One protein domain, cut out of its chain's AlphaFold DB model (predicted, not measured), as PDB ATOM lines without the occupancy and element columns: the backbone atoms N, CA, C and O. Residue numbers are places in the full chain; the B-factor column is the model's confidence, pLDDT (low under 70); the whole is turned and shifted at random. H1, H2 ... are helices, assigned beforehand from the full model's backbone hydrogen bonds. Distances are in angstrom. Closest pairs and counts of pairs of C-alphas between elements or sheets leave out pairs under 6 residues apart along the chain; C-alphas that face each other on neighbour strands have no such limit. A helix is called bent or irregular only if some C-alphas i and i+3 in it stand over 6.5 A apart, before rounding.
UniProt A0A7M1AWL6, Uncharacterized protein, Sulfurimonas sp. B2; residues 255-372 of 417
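What this domain is: This is residues 255 to 372 of the 417 residues of an uncharacterized protein of Sulfurimonas sp. B2 (UniProt A0A7M1AWL6). An elongated body of seven helices has H2 crossing H6 at its core; H3, H5 and H6 run nearly along one another as a triangle, with H4 beside them toward one end. Toward the other end H1 folds back on H2 as a helical hairpin, and H7 turns off at a corner from the end of H6. The printed part has 118 residues, with seven named helices, H1 to H7 in order, and no named strand; its class is all helix. The whole is compact, with a radius of gyration of the C-alphas of 15.1 A, and spans 48 by 28 by 21 A.

Where its parts are: Find C-alpha 260 at (269.382, 248.481, 188.223); from there H1 runs to residue 268. Next come H2, residues 273 to 281, and H3, residues 285 to 294, which is 14.1 A long from first to last C-alpha. H4 covers residues 303 to 311. H5, residues 315 to 329, is 18.9 A long and irregular: C-alphas 321 and 324 are 7.7 A apart. Look at C-alpha 342 at (252.138, 230.723, 199.355), where H6 begins; it runs 24.4 A to residue 358 and is neither bent nor irregular, but only just: C-alphas 344 and 347 are 6.3 A apart. H7, residues 360 to 372, is 18.3 A long and ends at C-alpha 372, (283.025, 247.745, 193.064).

How they stand to each other: Begin at the hub, H2 and H6, which touch three helices each. H6 touches H2 with residues 345 to 352 alone, at a steep tilt of 50 degrees; their closest C-alphas, of Met 275 and Gly 349, are 5.6 A apart. H5 touches H6 at a shallow tilt of 8 degrees, the same way, closest at C-alphas 329 and 351, 6.2 A. H3 touches H5 at 19 degrees, a shallow tilt, opposite ways, closest at C-alphas 286 and 329, 7.1 A. H3 also touches H2, at a steep tilt of 66 degrees, closest at C-alphas 279 and 287, 6.1 A. H4 is close to but not clearly touching H2; their closest C-alphas, 273 and 303, are 5.4 A apart. H1 and H2 form a hairpin, closest at C-alphas 266 and 274, 5.6 A. H6 and H7 touch only at the corner, and only just, with 3 pairs of C-alphas within 8 A, closest at C-alphas 357 and 363, 5.5 A. H1 and H7 are near each other, while H5 and H7 are apart. Every O i to N i+4 pair is within hydrogen-bond range in H1, H2, H3, H4 and H7; in H5 it is 9 of 11 and in H6 9 of 13.

The domain as a whole: The two C-alphas farthest apart, of Thr 314 and Gln 372, are 48.7 A apart. The printed part has no cut. The link from H5 to H6, residues 330 to 341, is long; its residues 332 to 335 have pLDDT under 70, against a mean of 90.9 for the printed part.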
ATOM      1  N   SER A 255     272.867 253.345 187.580       79.56
ATOM      2  CA  SER A 255     271.630 253.461 186.806       79.56
ATOM      3  C   SER A 255     271.710 252.919 185.374       79.56
ATOM      4  O   SER A 255     270.672 252.680 184.773       79.56
ATOM      5  N   GLU A 256     272.911 252.756 184.819       83.19
ATOM      6  CA  GLU A 256     273.143 252.227 183.467       83.19
ATOM      7  C   GLU A 256     273.339 250.701 183.465       83.19
ATOM      8  O   GLU A 256     273.400 250.075 182.409       83.19
ATOM      9  N   GLU A 257     273.451 250.081 184.642       85.94
ATOM     10  CA  GLU A 257     273.682 248.647 184.771       85.94
ATOM     11  C   GLU A 257     272.371 247.854 184.588       85.94
ATOM     12  O   GLU A 257     271.353 248.212 185.185       85.94
ATOM     13  N   PRO A 258     272.375 246.740 183.827       89.12
ATOM     14  CA  PRO A 258     271.175 245.943 183.546       89.12
ATOM     15  C   PRO A 258     270.352 245.531 184.775       89.12
ATOM     16  O   PRO A 258     269.130 245.431 184.700       89.12
ATOM     17  N   ILE A 259     270.998 245.309 185.924       90.19
ATOM     18  CA  ILE A 259     270.302 244.903 187.154       90.19
ATOM     19  C   ILE A 259     269.614 246.062 187.877       90.19
ATOM     20  O   ILE A 259     268.880 245.822 188.834       90.19
ATOM     21  N   TYR A 260     269.855 247.314 187.484       88.62
ATOM     22  CA  TYR A 260     269.382 248.481 188.223       88.62
ATOM     23  C   TYR A 260     267.863 248.494 188.384       88.62
ATOM     24  O   TYR A 260     267.365 248.730 189.485       88.62
ATOM     25  N   GLN A 261     267.125 248.149 187.327       91.12
ATOM     26  CA  GLN A 261     265.668 248.081 187.385       91.12
ATOM     27  C   GLN A 261     265.182 247.008 188.370       91.12
ATOM     28  O   GLN A 261     264.267 247.253 189.153       91.12
ATOM     29  N   ILE A 262     265.847 245.848 188.411       93.06
ATOM     30  CA  ILE A 262     265.555 244.788 189.389       93.06
ATOM     31  C   ILE A 262     265.806 245.302 190.805       93.06
ATOM     32  O   ILE A 262     264.981 245.097 191.690       93.06
ATOM     33  N   ILE A 263     266.910 246.018 191.025       89.62
ATOM     34  CA  ILE A 263     267.202 246.634 192.321       89.62
ATOM     35  C   ILE A 263     266.086 247.610 192.716       89.62
ATOM     36  O   ILE A 263     265.595 247.549 193.841       89.62
ATOM     37  N   GLN A 264     265.623 248.464 191.799       90.38
ATOM     38  CA  GLN A 264     264.516 249.382 192.072       90.38
ATOM     39  C   GLN A 264     263.220 248.649 192.445       90.38
ATOM     40  O   GLN A 264     262.564 249.047 193.410       90.38
ATOM     41  N   ILE A 265     262.877 247.572 191.731       93.81
ATOM     42  CA  ILE A 265     261.707 246.736 192.035       93.81
ATOM     43  C   ILE A 265     261.834 246.137 193.440       93.81
ATOM     44  O   ILE A 265     260.915 246.258 194.249       93.81
ATOM     45  N   VAL A 266     262.987 245.553 193.769       91.31
ATOM     46  CA  VAL A 266     263.265 244.974 195.091       91.31
ATOM     47  C   VAL A 266     263.111 246.021 196.194       91.31
ATOM     48  O   VAL A 266     262.556 245.745 197.256       91.31
ATOM     49  N   ASN A 267     263.568 247.249 195.960       86.50
ATOM     50  CA  ASN A 267     263.566 248.296 196.977       86.50
ATOM     51  C   ASN A 267     262.162 248.834 197.259       86.50
ATOM     52  O   ASN A 267     261.801 248.970 198.429       86.50
ATOM     53  N   LYS A 268     261.373 249.083 196.208       91.56
ATOM     54  CA  LYS A 268     260.039 249.696 196.304       91.56
ATOM     55  C   LYS A 268     258.959 248.744 196.820       91.56
ATOM     56  O   LYS A 268     258.013 249.210 197.439       91.56
ATOM     57  N   ASN A 269     259.121 247.440 196.608       92.38
ATOM     58  CA  ASN A 269     258.048 246.469 196.827       92.38
ATOM     59  C   ASN A 269     258.302 245.553 198.026       92.38
ATOM     60  O   ASN A 269     259.429 245.432 198.522       92.38
ATOM     61  N   SER A 270     257.252 244.890 198.510       91.12
ATOM     62  CA  SER A 270     257.367 243.917 199.603       91.12
ATOM     63  C   SER A 270     258.141 242.650 199.192       91.12
ATOM     64  O   SER A 270     258.440 242.413 198.019       91.12
ATOM     65  N   ALA A 271     258.470 241.796 200.171       88.06
ATOM     66  CA  ALA A 271     259.210 240.560 199.917       88.06
ATOM     67  C   ALA A 271     258.511 239.622 198.914       88.06
ATOM     68  O   ALA A 271     259.195 238.940 198.148       88.06
ATOM     69  N   LYS A 272     257.174 239.614 198.921       91.88
ATOM     70  CA  LYS A 272     256.332 238.775 198.062       91.88
ATOM     71  C   LYS A 272     256.032 239.458 196.730       91.88
ATOM     72  O   LYS A 272     256.263 238.878 195.677       91.88
ATOM     73  N   GLU A 273     255.596 240.711 196.792       94.50
ATOM     74  CA  GLU A 273     255.187 241.513 195.635       94.50
ATOM     75  C   GLU A 273     256.299 241.664 194.597       94.50
ATOM     76  O   GLU A 273     256.062 241.496 193.404       94.50
ATOM     77  N   GLN A 274     257.542 241.879 195.041       94.44
ATOM     78  CA  GLN A 274     258.667 241.994 194.113       94.44
ATOM     79  C   GLN A 274     258.828 240.740 193.232       94.44
ATOM     80  O   GLN A 274     259.362 240.847 192.140       94.44
ATOM     81  N   MET A 275     258.412 239.550 193.691       94.88
ATOM     82  CA  MET A 275     258.569 238.318 192.913       94.88
ATOM     83  C   MET A 275     257.681 238.376 191.675       94.88
ATOM     84  O   MET A 275     258.155 238.128 190.572       94.88
ATOM     85  N   VAL A 276     256.431 238.803 191.852       96.31
ATOM     86  CA  VAL A 276     255.476 239.010 190.758       96.31
ATOM     87  C   VAL A 276     256.014 240.062 189.788       96.31
ATOM     88  O   VAL A 276     256.162 239.786 188.600       96.31
ATOM     89  N   ILE A 277     256.429 241.221 190.309       96.88
ATOM     90  CA  ILE A 277     256.867 242.355 189.483       96.88
ATOM     91  C   ILE A 277     258.154 242.056 188.711       96.88
ATOM     92  O   ILE A 277     258.285 242.467 187.562       96.88
ATOM     93  N   ILE A 278     259.114 241.327 189.294       96.44
ATOM     94  CA  ILE A 278     260.328 240.951 188.555       96.44
ATOM     95  C   ILE A 278     259.969 239.993 187.412       96.44
ATOM     96  O   ILE A 278     260.487 240.159 186.311       96.44
ATOM     97  N   HIS A 279     259.078 239.023 187.635       96.88
ATOM     98  CA  HIS A 279     258.647 238.114 186.573       96.88
ATOM     99  C   HIS A 279     257.871 238.829 185.455       96.88
ATOM    100  O   HIS A 279     258.100 238.520 184.286       96.88
ATOM    101  N   GLN A 280     257.024 239.809 185.795       97.06
ATOM    102  CA  GLN A 280     256.357 240.691 184.827       97.06
ATOM    103  C   GLN A 280     257.371 241.509 184.024       97.06
ATOM    104  O   GLN A 280     257.330 241.520 182.798       97.06
ATOM    105  N   TYR A 281     258.319 242.155 184.710       96.31
ATOM    106  CA  TYR A 281     259.356 242.970 184.080       96.31
ATOM    107  C   TYR A 281     260.227 242.162 183.109       96.31
ATOM    108  O   TYR A 281     260.564 242.645 182.034       96.31
ATOM    109  N   LEU A 282     260.585 240.935 183.490       95.19
ATOM    110  CA  LEU A 282     261.381 240.033 182.658       95.19
ATOM    111  C   LEU A 282     260.550 239.259 181.627       95.19
ATOM    112  O   LEU A 282     261.140 238.486 180.877       95.19
ATOM    113  N   GLN A 283     259.221 239.426 181.614       95.25
ATOM    114  CA  GLN A 283     258.293 238.720 180.723       95.25
ATOM    115  C   GLN A 283     258.569 237.210 180.680       95.25
ATOM    116  O   GLN A 283     258.753 236.600 179.632       95.25
ATOM    117  N   THR A 284     258.706 236.592 181.855       95.44
ATOM    118  CA  THR A 284     259.060 235.169 181.912       95.44
ATOM    119  C   THR A 284     257.862 234.292 181.554       95.44
ATOM    120  O   THR A 284     256.776 234.534 182.074       95.44
ATOM    121  N   LYS A 285     258.086 233.170 180.861       95.00
ATOM    122  CA  LYS A 285     257.046 232.155 180.603       95.00
ATOM    123  C   LYS A 285     256.228 231.767 181.845       95.00
ATOM    124  O   LYS A 285     255.017 231.611 181.791       95.00
ATOM    125  N   MET A 286     256.872 231.708 183.010       94.81
ATOM    126  CA  MET A 286     256.206 231.391 184.272       94.81
ATOM    127  C   MET A 286     255.045 232.338 184.634       94.81
ATOM    128  O   MET A 286     254.043 231.869 185.178       94.81
ATOM    129  N   ILE A 287     255.175 233.648 184.371       96.81
ATOM    130  CA  ILE A 287     254.095 234.614 184.640       96.81
ATOM    131  C   ILE A 287     253.030 234.587 183.541       96.81
ATOM    132  O   ILE A 287     251.868 234.838 183.838       96.81
ATOM    133  N   GLU A 288     253.393 234.215 182.311       97.06
ATOM    134  CA  GLU A 288     252.455 233.997 181.198       97.06
ATOM    135  C   GLU A 288     251.545 232.786 181.466       97.06
ATOM    136  O   GLU A 288     250.318 232.868 181.354       97.06
ATOM    137  N   ASP A 289     252.131 231.675 181.915       97.06
ATOM    138  CA  ASP A 289     251.381 230.479 182.302       97.06
ATOM    139  C   ASP A 289     250.478 230.774 183.511       97.06
ATOM    140  O   ASP A 289     249.302 230.402 183.530       97.06
ATOM    141  N   LEU A 290     250.992 231.517 184.502       97.12
ATOM    142  CA  LEU A 290     250.192 231.938 185.653       97.12
ATOM    143  C   LEU A 290     249.035 232.856 185.228       97.12
ATOM    144  O   LEU A 290     247.919 232.678 185.707       97.12
ATOM    145  N   ALA A 291     249.258 233.793 184.307       97.69
ATOM    146  CA  ALA A 291     248.217 234.664 183.759       97.69
ATOM    147  C   ALA A 291     247.077 233.871 183.109       97.69
ATOM    148  O   ALA A 291     245.900 234.188 183.311       97.69
ATOM    149  N   THR A 292     247.417 232.791 182.406       97.50
ATOM    150  CA  THR A 292     246.445 231.870 181.805       97.50
ATOM    151  C   THR A 292     245.609 231.159 182.872       97.50
ATOM    152  O   THR A 292     244.381 231.144 182.782       97.50
ATOM    153  N   ILE A 293     246.248 230.639 183.927       96.75
ATOM    154  CA  ILE A 293     245.566 229.975 185.055       96.75
ATOM    155  C   ILE A 293     244.639 230.950 185.792       96.75
ATOM    156  O   ILE A 293     243.494 230.623 186.111       96.75
ATOM    157  N   LEU A 294     245.125 232.166 186.043       96.12
ATOM    158  CA  LEU A 294     244.378 233.221 186.721       96.12
ATOM    159  C   LEU A 294     243.282 233.836 185.838       96.12
ATOM    160  O   LEU A 294     242.393 234.506 186.360       96.12
ATOM    161  N   LYS A 295     243.331 233.606 184.517       96.25
ATOM    162  CA  LYS A 295     242.491 234.265 183.504       96.25
ATOM    163  C   LYS A 295     242.555 235.789 183.631       96.25
ATOM    164  O   LYS A 295     241.534 236.480 183.631       96.25
ATOM    165  N   LYS A 296     243.772 236.311 183.780       96.25
ATOM    166  CA  LYS A 296     244.039 237.726 184.046       96.25
ATOM    167  C   LYS A 296     245.220 238.208 183.196       96.25
ATOM    168  O   LYS A 296     246.211 237.489 183.134       96.25
ATOM    169  N   PRO A 297     245.156 239.401 182.572       97.00
ATOM    170  CA  PRO A 297     246.312 239.992 181.895       97.00
ATOM    171  C   PRO A 297     247.507 240.134 182.838       97.00
ATOM    172  O   PRO A 297     247.309 240.470 184.008       97.00
ATOM    173  N   ILE A 298     248.721 239.913 182.325       96.50
ATOM    174  CA  ILE A 298     249.962 239.866 183.116       96.50
ATOM    175  C   ILE A 298     250.122 241.122 183.970       96.50
ATOM    176  O   ILE A 298     250.438 241.016 185.150       96.50
ATOM    177  N   GLU A 299     249.851 242.297 183.406       95.19
ATOM    178  CA  GLU A 299     250.030 243.612 184.032       95.19
ATOM    179  C   GLU A 299     249.065 243.857 185.198       95.19
ATOM    180  O   GLU A 299     249.314 244.716 186.039       95.19
ATOM    181  N   LEU A 300     247.962 243.107 185.248       96.25
ATOM    182  CA  LEU A 300     246.925 243.221 186.273       96.25
ATOM    183  C   LEU A 300     247.030 242.127 187.346       96.25
ATOM    184  O   LEU A 300     246.111 241.967 188.151       96.25
ATOM    185  N   ILE A 301     248.107 241.338 187.329       97.19
ATOM    186  CA  ILE A 301     248.409 240.353 188.368       97.19
ATOM    187  C   ILE A 301     249.261 241.049 189.426       97.19
ATOM    188  O   ILE A 301     250.472 241.173 189.280       97.19
ATOM    189  N   ASP A 302     248.641 241.502 190.507       96.38
ATOM    190  CA  ASP A 302     249.351 242.027 191.673       96.38
ATOM    191  C   ASP A 302     249.207 241.089 192.884       96.38
ATOM    192  O   ASP A 302     248.555 240.038 192.835       96.38
ATOM    193  N   LEU A 303     249.879 241.437 193.984       95.19
ATOM    194  CA  LEU A 303     249.859 240.621 195.196       95.19
ATOM    195  C   LEU A 303     248.458 240.544 195.824       95.19
ATOM    196  O   LEU A 303     248.091 239.505 196.373       95.19
ATOM    197  N   GLU A 304     247.687 241.628 195.758       96.31
ATOM    198  CA  GLU A 304     246.340 241.689 196.323       96.31
ATOM    199  C   GLU A 304     245.381 240.787 195.543       96.31
ATOM    200  O   GLU A 304     244.650 239.991 196.135       96.31
ATOM    201  N   TYR A 305     245.447 240.835 194.216       97.38
ATOM    202  CA  TYR A 305     244.703 239.958 193.334       97.38
ATOM    203  C   TYR A 305     245.049 238.491 193.586       97.38
ATOM    204  O   TYR A 305     244.138 237.684 193.764       97.38
ATOM    205  N   ILE A 306     246.342 238.140 193.664       96.94
ATOM    206  CA  ILE A 306     246.771 236.766 193.976       96.94
ATOM    207  C   ILE A 306     246.170 236.310 195.305       96.94
ATOM    208  O   ILE A 306     245.603 235.223 195.367       96.94
ATOM    209  N   LYS A 307     246.254 237.146 196.346       95.94
ATOM    210  CA  LYS A 307     245.715 236.839 197.674       95.94
ATOM    211  C   LYS A 307     244.199 236.621 197.640       95.94
ATOM    212  O   LYS A 307     243.703 235.651 198.207       95.94
ATOM    213  N   ASN A 308     243.458 237.501 196.972       96.62
ATOM    214  CA  ASN A 308     242.003 237.394 196.871       96.62
ATOM    215  C   ASN A 308     241.589 236.167 196.046       96.62
ATOM    216  O   ASN A 308     240.710 235.414 196.458       96.62
ATOM    217  N   TRP A 309     242.260 235.918 194.918       97.31
ATOM    218  CA  TRP A 309     242.008 234.759 194.060       97.31
ATOM    219  C   TRP A 309     242.352 233.432 194.743       97.31
ATOM    220  O   TRP A 309     241.643 232.444 194.532       97.31
ATOM    221  N   SER A 310     243.422 233.392 195.543       95.38
ATOM    222  CA  SER A 310     243.803 232.192 196.286       95.38
ATOM    223  C   SER A 310     242.818 231.910 197.415       95.38
ATOM    224  O   SER A 310     242.373 230.779 197.565       95.38
ATOM    225  N   ASN A 311     242.412 232.939 198.162       94.94
ATOM    226  CA  ASN A 311     241.484 232.788 199.286       94.94
ATOM    227  C   ASN A 311     240.043 232.484 198.848       94.94
ATOM    228  O   ASN A 311     239.238 232.050 199.664       94.94
ATOM    229  N   SER A 312     239.705 232.698 197.573       96.06
ATOM    230  CA  SER A 312     238.384 232.375 197.024       96.06
ATOM    231  C   SER A 312     238.179 230.880 196.732       96.06
ATOM    232  O   SER A 312     237.168 230.528 196.130       96.06
ATOM    233  N   LYS A 313     239.168 230.028 197.018       95.44
ATOM    234  CA  LYS A 313     239.187 228.593 196.692       95.44
ATOM    235  C   LYS A 313     239.566 227.793 197.926       95.44
ATOM    236  O   LYS A 313     239.986 228.367 198.924       95.44
ATOM    237  N   THR A 314     239.454 226.477 197.868       94.56
ATOM    238  CA  THR A 314     240.048 225.576 198.864       94.56
ATOM    239  C   THR A 314     241.522 225.304 198.544       94.56
ATOM    240  O   THR A 314     242.013 225.592 197.449       94.56
ATOM    241  N   ILE A 315     242.272 224.764 199.508       91.56
ATOM    242  CA  ILE A 315     243.676 224.378 199.290       91.56
ATOM    243  C   ILE A 315     243.765 223.253 198.254       91.56
ATOM    244  O   ILE A 315     244.693 223.232 197.448       91.56
ATOM    245  N   GLU A 316     242.813 222.329 198.276       91.81
ATOM    246  CA  GLU A 316     242.726 221.174 197.388       91.81
ATOM    247  C   GLU A 316     242.494 221.617 195.941       91.81
ATOM    248  O   GLU A 316     243.256 221.226 195.059       91.81
ATOM    249  N   GLU A 317     241.540 222.525 195.714       94.38
ATOM    250  CA  GLU A 317     241.294 223.128 194.394       94.38
ATOM    251  C   GLU A 317     242.527 223.874 193.869       94.38
ATOM    252  O   GLU A 317     242.900 223.736 192.704       94.38
ATOM    253  N   LEU A 318     243.203 224.655 194.720       93.88
ATOM    254  CA  LEU A 318     244.436 225.342 194.325       93.88
ATOM    255  C   LEU A 318     245.538 224.357 193.942       93.88
ATOM    256  O   LEU A 318     246.267 224.597 192.980       93.88
ATOM    257  N   LYS A 319     245.672 223.260 194.689       90.81
ATOM    258  CA  LYS A 319     246.656 222.217 194.398       90.81
ATOM    259  C   LYS A 319     246.362 221.518 193.076       90.81
ATOM    260  O   LYS A 319     247.297 221.190 192.355       90.81
ATOM    261  N   GLU A 320     245.100 221.309 192.736       92.38
ATOM    262  CA  GLU A 320     244.725 220.760 191.436       92.38
ATOM    263  C   GLU A 320     245.077 221.739 190.305       92.38
ATOM    264  O   GLU A 320     245.851 221.394 189.411       92.38
ATOM    265  N   LEU A 321     244.617 222.991 190.405       94.38
ATOM    266  CA  LEU A 321     244.827 224.028 189.385       94.38
ATOM    267  C   LEU A 321     246.302 224.366 189.143       94.38
ATOM    268  O   LEU A 321     246.692 224.691 188.024       94.38
ATOM    269  N   LEU A 322     247.121 224.338 190.195       92.81
ATOM    270  CA  LEU A 322     248.526 224.739 190.134       92.81
ATOM    271  C   LEU A 322     249.481 223.550 189.962       92.81
ATOM    272  O   LEU A 322     250.686 223.775 189.887       92.81
ATOM    273  N   SER A 323     248.985 222.307 189.905       89.56
ATOM    274  CA  SER A 323     249.813 221.089 189.913       89.56
ATOM    275  C   SER A 323     250.858 221.076 188.797       89.56
ATOM    276  O   SER A 323     252.053 220.939 189.065       89.56
ATOM    277  N   ASP A 324     250.433 221.271 187.549       90.88
ATOM    278  CA  ASP A 324     251.340 221.203 186.399       90.88
ATOM    279  C   ASP A 324     252.282 222.409 186.341       90.88
ATOM    280  O   ASP A 324     253.479 222.248 186.110       90.88
ATOM    281  N   TRP A 325     251.784 223.597 186.693       92.31
ATOM    282  CA  TRP A 325     252.614 224.794 186.842       92.31
ATOM    283  C   TRP A 325     253.699 224.616 187.918       92.31
ATOM    284  O   TRP A 325     254.848 225.017 187.737       92.31
ATOM    285  N   TRP A 326     253.381 223.946 189.028       89.81
ATOM    286  CA  TRP A 326     254.361 223.616 190.063       89.81
ATOM    287  C   TRP A 326     255.393 222.592 189.615       89.81
ATOM    288  O   TRP A 326     256.554 222.730 189.998       89.81
ATOM    289  N   LYS A 327     254.991 221.567 188.856       87.31
ATOM    290  CA  LYS A 327     255.924 220.558 188.330       87.31
ATOM    291  C   LYS A 327     256.953 221.182 187.393       87.31
ATOM    292  O   LYS A 327     258.112 220.785 187.442       87.31
ATOM    293  N   GLU A 328     256.534 222.156 186.589       88.19
ATOM    294  CA  GLU A 328     257.408 222.848 185.640       88.19
ATOM    295  C   GLU A 328     258.399 223.789 186.348       88.19
ATOM    296  O   GLU A 328     259.594 223.788 186.053       88.19
ATOM    297  N   TYR A 329     257.927 224.587 187.315       86.81
ATOM    298  CA  TYR A 329     258.701 225.722 187.842       86.81
ATOM    299  C   TYR A 329     259.214 225.565 189.280       86.81
ATOM    300  O   TYR A 329     259.945 226.427 189.780       86.81
ATOM    301  N   SER A 330     258.844 224.494 189.981       80.19
ATOM    302  CA  SER A 330     259.162 224.291 191.397       80.19
ATOM    303  C   SER A 330     259.477 222.826 191.714       80.19
ATOM    304  O   SER A 330     259.445 221.943 190.865       80.19
ATOM    305  N   GLN A 331     259.849 222.552 192.965       70.38
ATOM    306  CA  GLN A 331     260.117 221.195 193.443       70.38
ATOM    307  C   GLN A 331     258.834 220.578 194.038       70.38
ATOM    308  O   GLN A 331     258.322 221.117 195.026       70.38
ATOM    309  N   PRO A 332     258.341 219.427 193.532       56.69
ATOM    310  CA  PRO A 332     257.077 218.817 193.973       56.69
ATOM    311  C   PRO A 332     257.017 218.485 195.470       56.69
ATOM    312  O   PRO A 332     255.960 218.558 196.094       56.69
ATOM    313  N   THR A 333     258.161 218.186 196.095       56.59
ATOM    314  CA  THR A 333     258.258 217.867 197.534       56.59
ATOM    315  C   THR A 333     257.885 219.035 198.450       56.59
ATOM    316  O   THR A 333     257.696 218.845 199.651       56.59
ATOM    317  N   LYS A 334     257.738 220.245 197.899       61.38
ATOM    318  CA  LYS A 334     257.288 221.444 198.614       61.38
ATOM    319  C   LYS A 334     255.801 221.747 198.430       61.38
ATOM    320  O   LYS A 334     255.350 222.763 198.939       61.38
ATOM    321  N   PHE A 335     255.040 220.888 197.751       67.31
ATOM    322  CA  PHE A 335     253.624 221.126 197.452       67.31
ATOM    323  C   PHE A 335     252.677 220.879 198.639       67.31
ATOM    324  O   PHE A 335     251.496 221.219 198.588       67.31
ATOM    325  N   ASN A 336     253.182 220.335 199.753       73.44
ATOM    326  CA  ASN A 336     252.406 220.183 200.985       73.44
ATOM    327  C   ASN A 336     252.384 221.485 201.810       73.44
ATOM    328  O   ASN A 336     252.950 221.570 202.900       73.44
ATOM    329  N   ILE A 337     251.776 222.526 201.244       77.62
ATOM    330  CA  ILE A 337     251.614 223.847 201.854       77.62
ATOM    331  C   ILE A 337     250.136 224.053 202.205       77.62
ATOM    332  O   ILE A 337     249.263 223.718 201.409       77.62
ATOM    333  N   GLN A 338     249.872 224.612 203.391       83.50
ATOM    334  CA  GLN A 338     248.525 224.997 203.842       83.50
ATOM    335  C   GLN A 338     248.227 226.499 203.686       83.50
ATOM    336  O   GLN A 338     247.109 226.939 203.909       83.50
ATOM    337  N   ASP A 339     249.222 227.301 203.310       88.06
ATOM    338  CA  ASP A 339     249.048 228.723 203.007       88.06
ATOM    339  C   ASP A 339     248.691 228.884 201.516       88.06
ATOM    340  O   ASP A 339     249.490 228.557 200.636       88.06
ATOM    341  N   GLN A 340     247.479 229.372 201.249       92.00
ATOM    342  CA  GLN A 340     246.913 229.503 199.905       92.00
ATOM    343  C   GLN A 340     247.691 230.489 199.029       92.00
ATOM    344  O   GLN A 340     248.015 230.183 197.884       92.00
ATOM    345  N   GLU A 341     248.062 231.647 199.577       91.88
ATOM    346  CA  GLU A 341     248.856 232.659 198.872       91.88
ATOM    347  C   GLU A 341     250.254 232.104 198.553       91.88
ATOM    348  O   GLU A 341     250.816 232.296 197.467       91.88
ATOM    349  N   ARG A 342     250.818 231.342 199.495       90.81
ATOM    350  CA  ARG A 342     252.138 230.723 199.355       90.81
ATOM    351  C   ARG A 342     252.215 229.718 198.206       90.81
ATOM    352  O   ARG A 342     253.315 229.563 197.661       90.81
ATOM    353  N   LEU A 343     251.103 229.072 197.838       91.38
ATOM    354  CA  LEU A 343     251.039 228.171 196.682       91.38
ATOM    355  C   LEU A 343     251.342 228.898 195.366       91.38
ATOM    356  O   LEU A 343     251.861 228.280 194.447       91.38
ATOM    357  N   VAL A 344     251.108 230.207 195.279       93.50
ATOM    358  CA  VAL A 344     251.436 230.998 194.082       93.50
ATOM    359  C   VAL A 344     252.799 231.678 194.221       93.50
ATOM    360  O   VAL A 344     253.631 231.626 193.319       93.50
ATOM    361  N   ILE A 345     253.086 232.290 195.373       92.94
ATOM    362  CA  ILE A 345     254.298 233.114 195.530       92.94
ATOM    363  C   ILE A 345     255.582 232.279 195.658       92.94
ATOM    364  O   ILE A 345     256.647 232.723 195.223       92.94
ATOM    365  N   SER A 346     255.528 231.082 196.259       89.81
ATOM    366  CA  SER A 346     256.751 230.290 196.479       89.81
ATOM    367  C   SER A 346     257.433 229.860 195.182       89.81
ATOM    368  O   SER A 346     258.640 230.086 195.087       89.81
ATOM    369  N   PRO A 347     256.724 229.304 194.182       91.19
ATOM    370  CA  PRO A 347     257.333 228.976 192.898       91.19
ATOM    371  C   PRO A 347     257.971 230.187 192.228       91.19
ATOM    372  O   PRO A 347     259.121 230.087 191.816       91.19
ATOM    373  N   LEU A 348     257.287 231.340 192.196       93.00
ATOM    374  CA  LEU A 348     257.834 232.571 191.607       93.00
ATOM    375  C   LEU A 348     259.179 232.928 192.256       93.00
ATOM    376  O   LEU A 348     260.204 233.074 191.594       93.00
ATOM    377  N   GLY A 349     259.232 232.972 193.588       90.44
ATOM    378  CA  GLY A 349     260.489 233.268 194.272       90.44
ATOM    379  C   GLY A 349     261.563 232.175 194.135       90.44
ATOM    380  O   GLY A 349     262.762 232.465 194.203       90.44
ATOM    381  N   GLU A 350     261.184 230.909 193.951       87.69
ATOM    382  CA  GLU A 350     262.143 229.826 193.716       87.69
ATOM    383  C   GLU A 350     262.719 229.847 192.304       87.69
ATOM    384  O   GLU A 350     263.921 229.611 192.155       87.69
ATOM    385  N   ALA A 351     261.903 230.167 191.306       90.44
ATOM    386  CA  ALA A 351     262.302 230.265 189.915       90.44
ATOM    387  C   ALA A 351     263.176 231.498 189.665       90.44
ATOM    388  O   ALA A 351     264.204 231.390 188.993       90.44
ATOM    389  N   ILE A 352     262.848 232.649 190.272       90.94
ATOM    390  CA  ILE A 352     263.505 233.914 189.922       90.94
ATOM    391  C   ILE A 352     265.022 233.894 190.117       90.94
ATOM    392  O   ILE A 352     265.768 234.422 189.296       90.94
ATOM    393  N   LYS A 353     265.525 233.233 191.169       88.19
ATOM    394  CA  LYS A 353     266.977 233.119 191.382       88.19
ATOM    395  C   LYS A 353     267.653 232.354 190.238       88.19
ATOM    396  O   LYS A 353     268.809 232.636 189.956       88.19
ATOM    397  N   TYR A 354     266.983 231.392 189.603       90.50
ATOM    398  CA  TYR A 354     267.542 230.662 188.467       90.50
ATOM    399  C   TYR A 354     267.474 231.516 187.208       90.50
ATOM    400  O   TYR A 354     268.500 231.671 186.556       90.50
ATOM    401  N   THR A 355     266.332 232.160 186.943       92.19
ATOM    402  CA  THR A 355     266.172 233.109 185.830       92.19
ATOM    403  C   THR A 355     267.288 234.153 185.833       92.19
ATOM    404  O   THR A 355     268.008 234.304 184.853       92.19
ATOM    405  N   LEU A 356     267.513 234.804 186.977       94.31
ATOM    406  CA  LEU A 356     268.521 235.856 187.110       94.31
ATOM    407  C   LEU A 356     269.970 235.347 187.038       94.31
ATOM    408  O   LEU A 356     270.850 236.070 186.583       94.31
ATOM    409  N   ASN A 357     270.246 234.130 187.519       93.88
ATOM    410  CA  ASN A 357     271.598 233.558 187.499       93.88
ATOM    411  C   ASN A 357     271.959 232.859 186.179       93.88
ATOM    412  O   ASN A 357     273.149 232.610 185.956       93.88
ATOM    413  N   ASN A 358     270.963 232.519 185.359       94.06
ATOM    414  CA  ASN A 358     271.139 231.928 184.034       94.06
ATOM    415  C   ASN A 358     271.226 232.990 182.934       94.06
ATOM    416  O   ASN A 358     271.794 232.702 181.887       94.06
ATOM    417  N   ASP A 359     270.732 234.208 183.177       94.81
ATOM    418  CA  ASP A 359     270.969 235.364 182.312       94.81
ATOM    419  C   ASP A 359     272.423 235.867 182.483       94.81
ATOM    420  O   ASP A 359     272.774 236.405 183.547       94.81
ATOM    421  N   PRO A 360     273.300 235.720 181.466       93.50
ATOM    422  CA  PRO A 360     274.700 236.118 181.584       93.50
ATOM    423  C   PRO A 360     274.873 237.622 181.810       93.50
ATOM    424  O   PRO A 360     275.752 238.022 182.573       93.50
ATOM    425  N   LYS A 361     274.013 238.451 181.206       94.38
ATOM    426  CA  LYS A 361     274.079 239.915 181.277       94.38
ATOM    427  C   LYS A 361     273.720 240.406 182.677       94.38
ATOM    428  O   LYS A 361     274.423 241.250 183.238       94.38
ATOM    429  N   LEU A 362     272.663 239.859 183.278       94.06
ATOM    430  CA  LEU A 362     272.270 240.197 184.652       94.06
ATOM    431  C   LEU A 362     273.290 239.684 185.672       94.06
ATOM    432  O   LEU A 362     273.656 240.402 186.608       94.06
ATOM    433  N   LYS A 363     273.803 238.466 185.479       93.44
ATOM    434  CA  LYS A 363     274.837 237.899 186.347       93.44
ATOM    435  C   LYS A 363     276.139 238.691 186.286       93.44
ATOM    436  O   LYS A 363     276.739 238.958 187.330       93.44
ATOM    437  N   GLU A 364     276.592 239.069 185.094       92.00
ATOM    438  CA  GLU A 364     277.794 239.884 184.917       92.00
ATOM    439  C   GLU A 364     277.632 241.257 185.574       92.00
ATOM    440  O   GLU A 364     278.504 241.677 186.332       92.00
ATOM    441  N   SER A 365     276.481 241.899 185.382       91.12
ATOM    442  CA  SER A 365     276.165 243.187 186.000       91.12
ATOM    443  C   SER A 365     276.139 243.115 187.539       91.12
ATOM    444  O   SER A 365     276.744 243.963 188.203       91.12
ATOM    445  N   LEU A 366     275.577 242.049 188.136       91.31
ATOM    446  CA  LEU A 366     275.681 241.796 189.588       91.31
ATOM    447  C   LEU A 366     277.137 241.693 190.038       91.31
ATOM    448  O   LEU A 366     277.525 242.302 191.035       91.31
ATOM    449  N   ASN A 367     277.949 240.931 189.306       89.69
ATOM    450  CA  ASN A 367     279.359 240.769 189.630       89.69
ATOM    451  C   ASN A 367     280.124 242.094 189.494       89.69
ATOM    452  O   ASN A 367     280.936 242.401 190.364       89.69
ATOM    453  N   CYS A 368     279.852 242.891 188.459       86.62
ATOM    454  CA  CYS A 368     280.442 244.213 188.252       86.62
ATOM    455  C   CYS A 368     280.162 245.132 189.449       86.62
ATOM    456  O   CYS A 368     281.093 245.637 190.077       86.62
ATOM    457  N   ILE A 369     278.889 245.289 189.820       85.31
ATOM    458  CA  ILE A 369     278.458 246.162 190.920       85.31
ATOM    459  C   ILE A 369     278.987 245.658 192.267       85.31
ATOM    460  O   ILE A 369     279.546 246.432 193.043       85.31
ATOM    461  N   ALA A 370     278.869 244.359 192.552       84.81
ATOM    462  CA  ALA A 370     279.340 243.799 193.816       84.81
ATOM    463  C   ALA A 370     280.863 243.938 193.977       84.81
ATOM    464  O   ALA A 370     281.335 244.293 195.054       84.81
ATOM    465  N   LYS A 371     281.646 243.744 192.909       85.50
ATOM    466  CA  LYS A 371     283.112 243.900 192.944       85.50
ATOM    467  C   LYS A 371     283.566 245.343 193.165       85.50
ATOM    468  O   LYS A 371     284.641 245.547 193.731       85.50
ATOM    469  N   GLN A 372     282.761 246.330 192.768       79.69
ATOM    470  CA  GLN A 372     283.025 247.745 193.064       79.69
ATOM    471  C   GLN A 372     282.913 248.050 194.568       79.69
ATOM    472  O   GLN A 372     283.570 248.962 195.083       79.69
TER     473      GLN A 372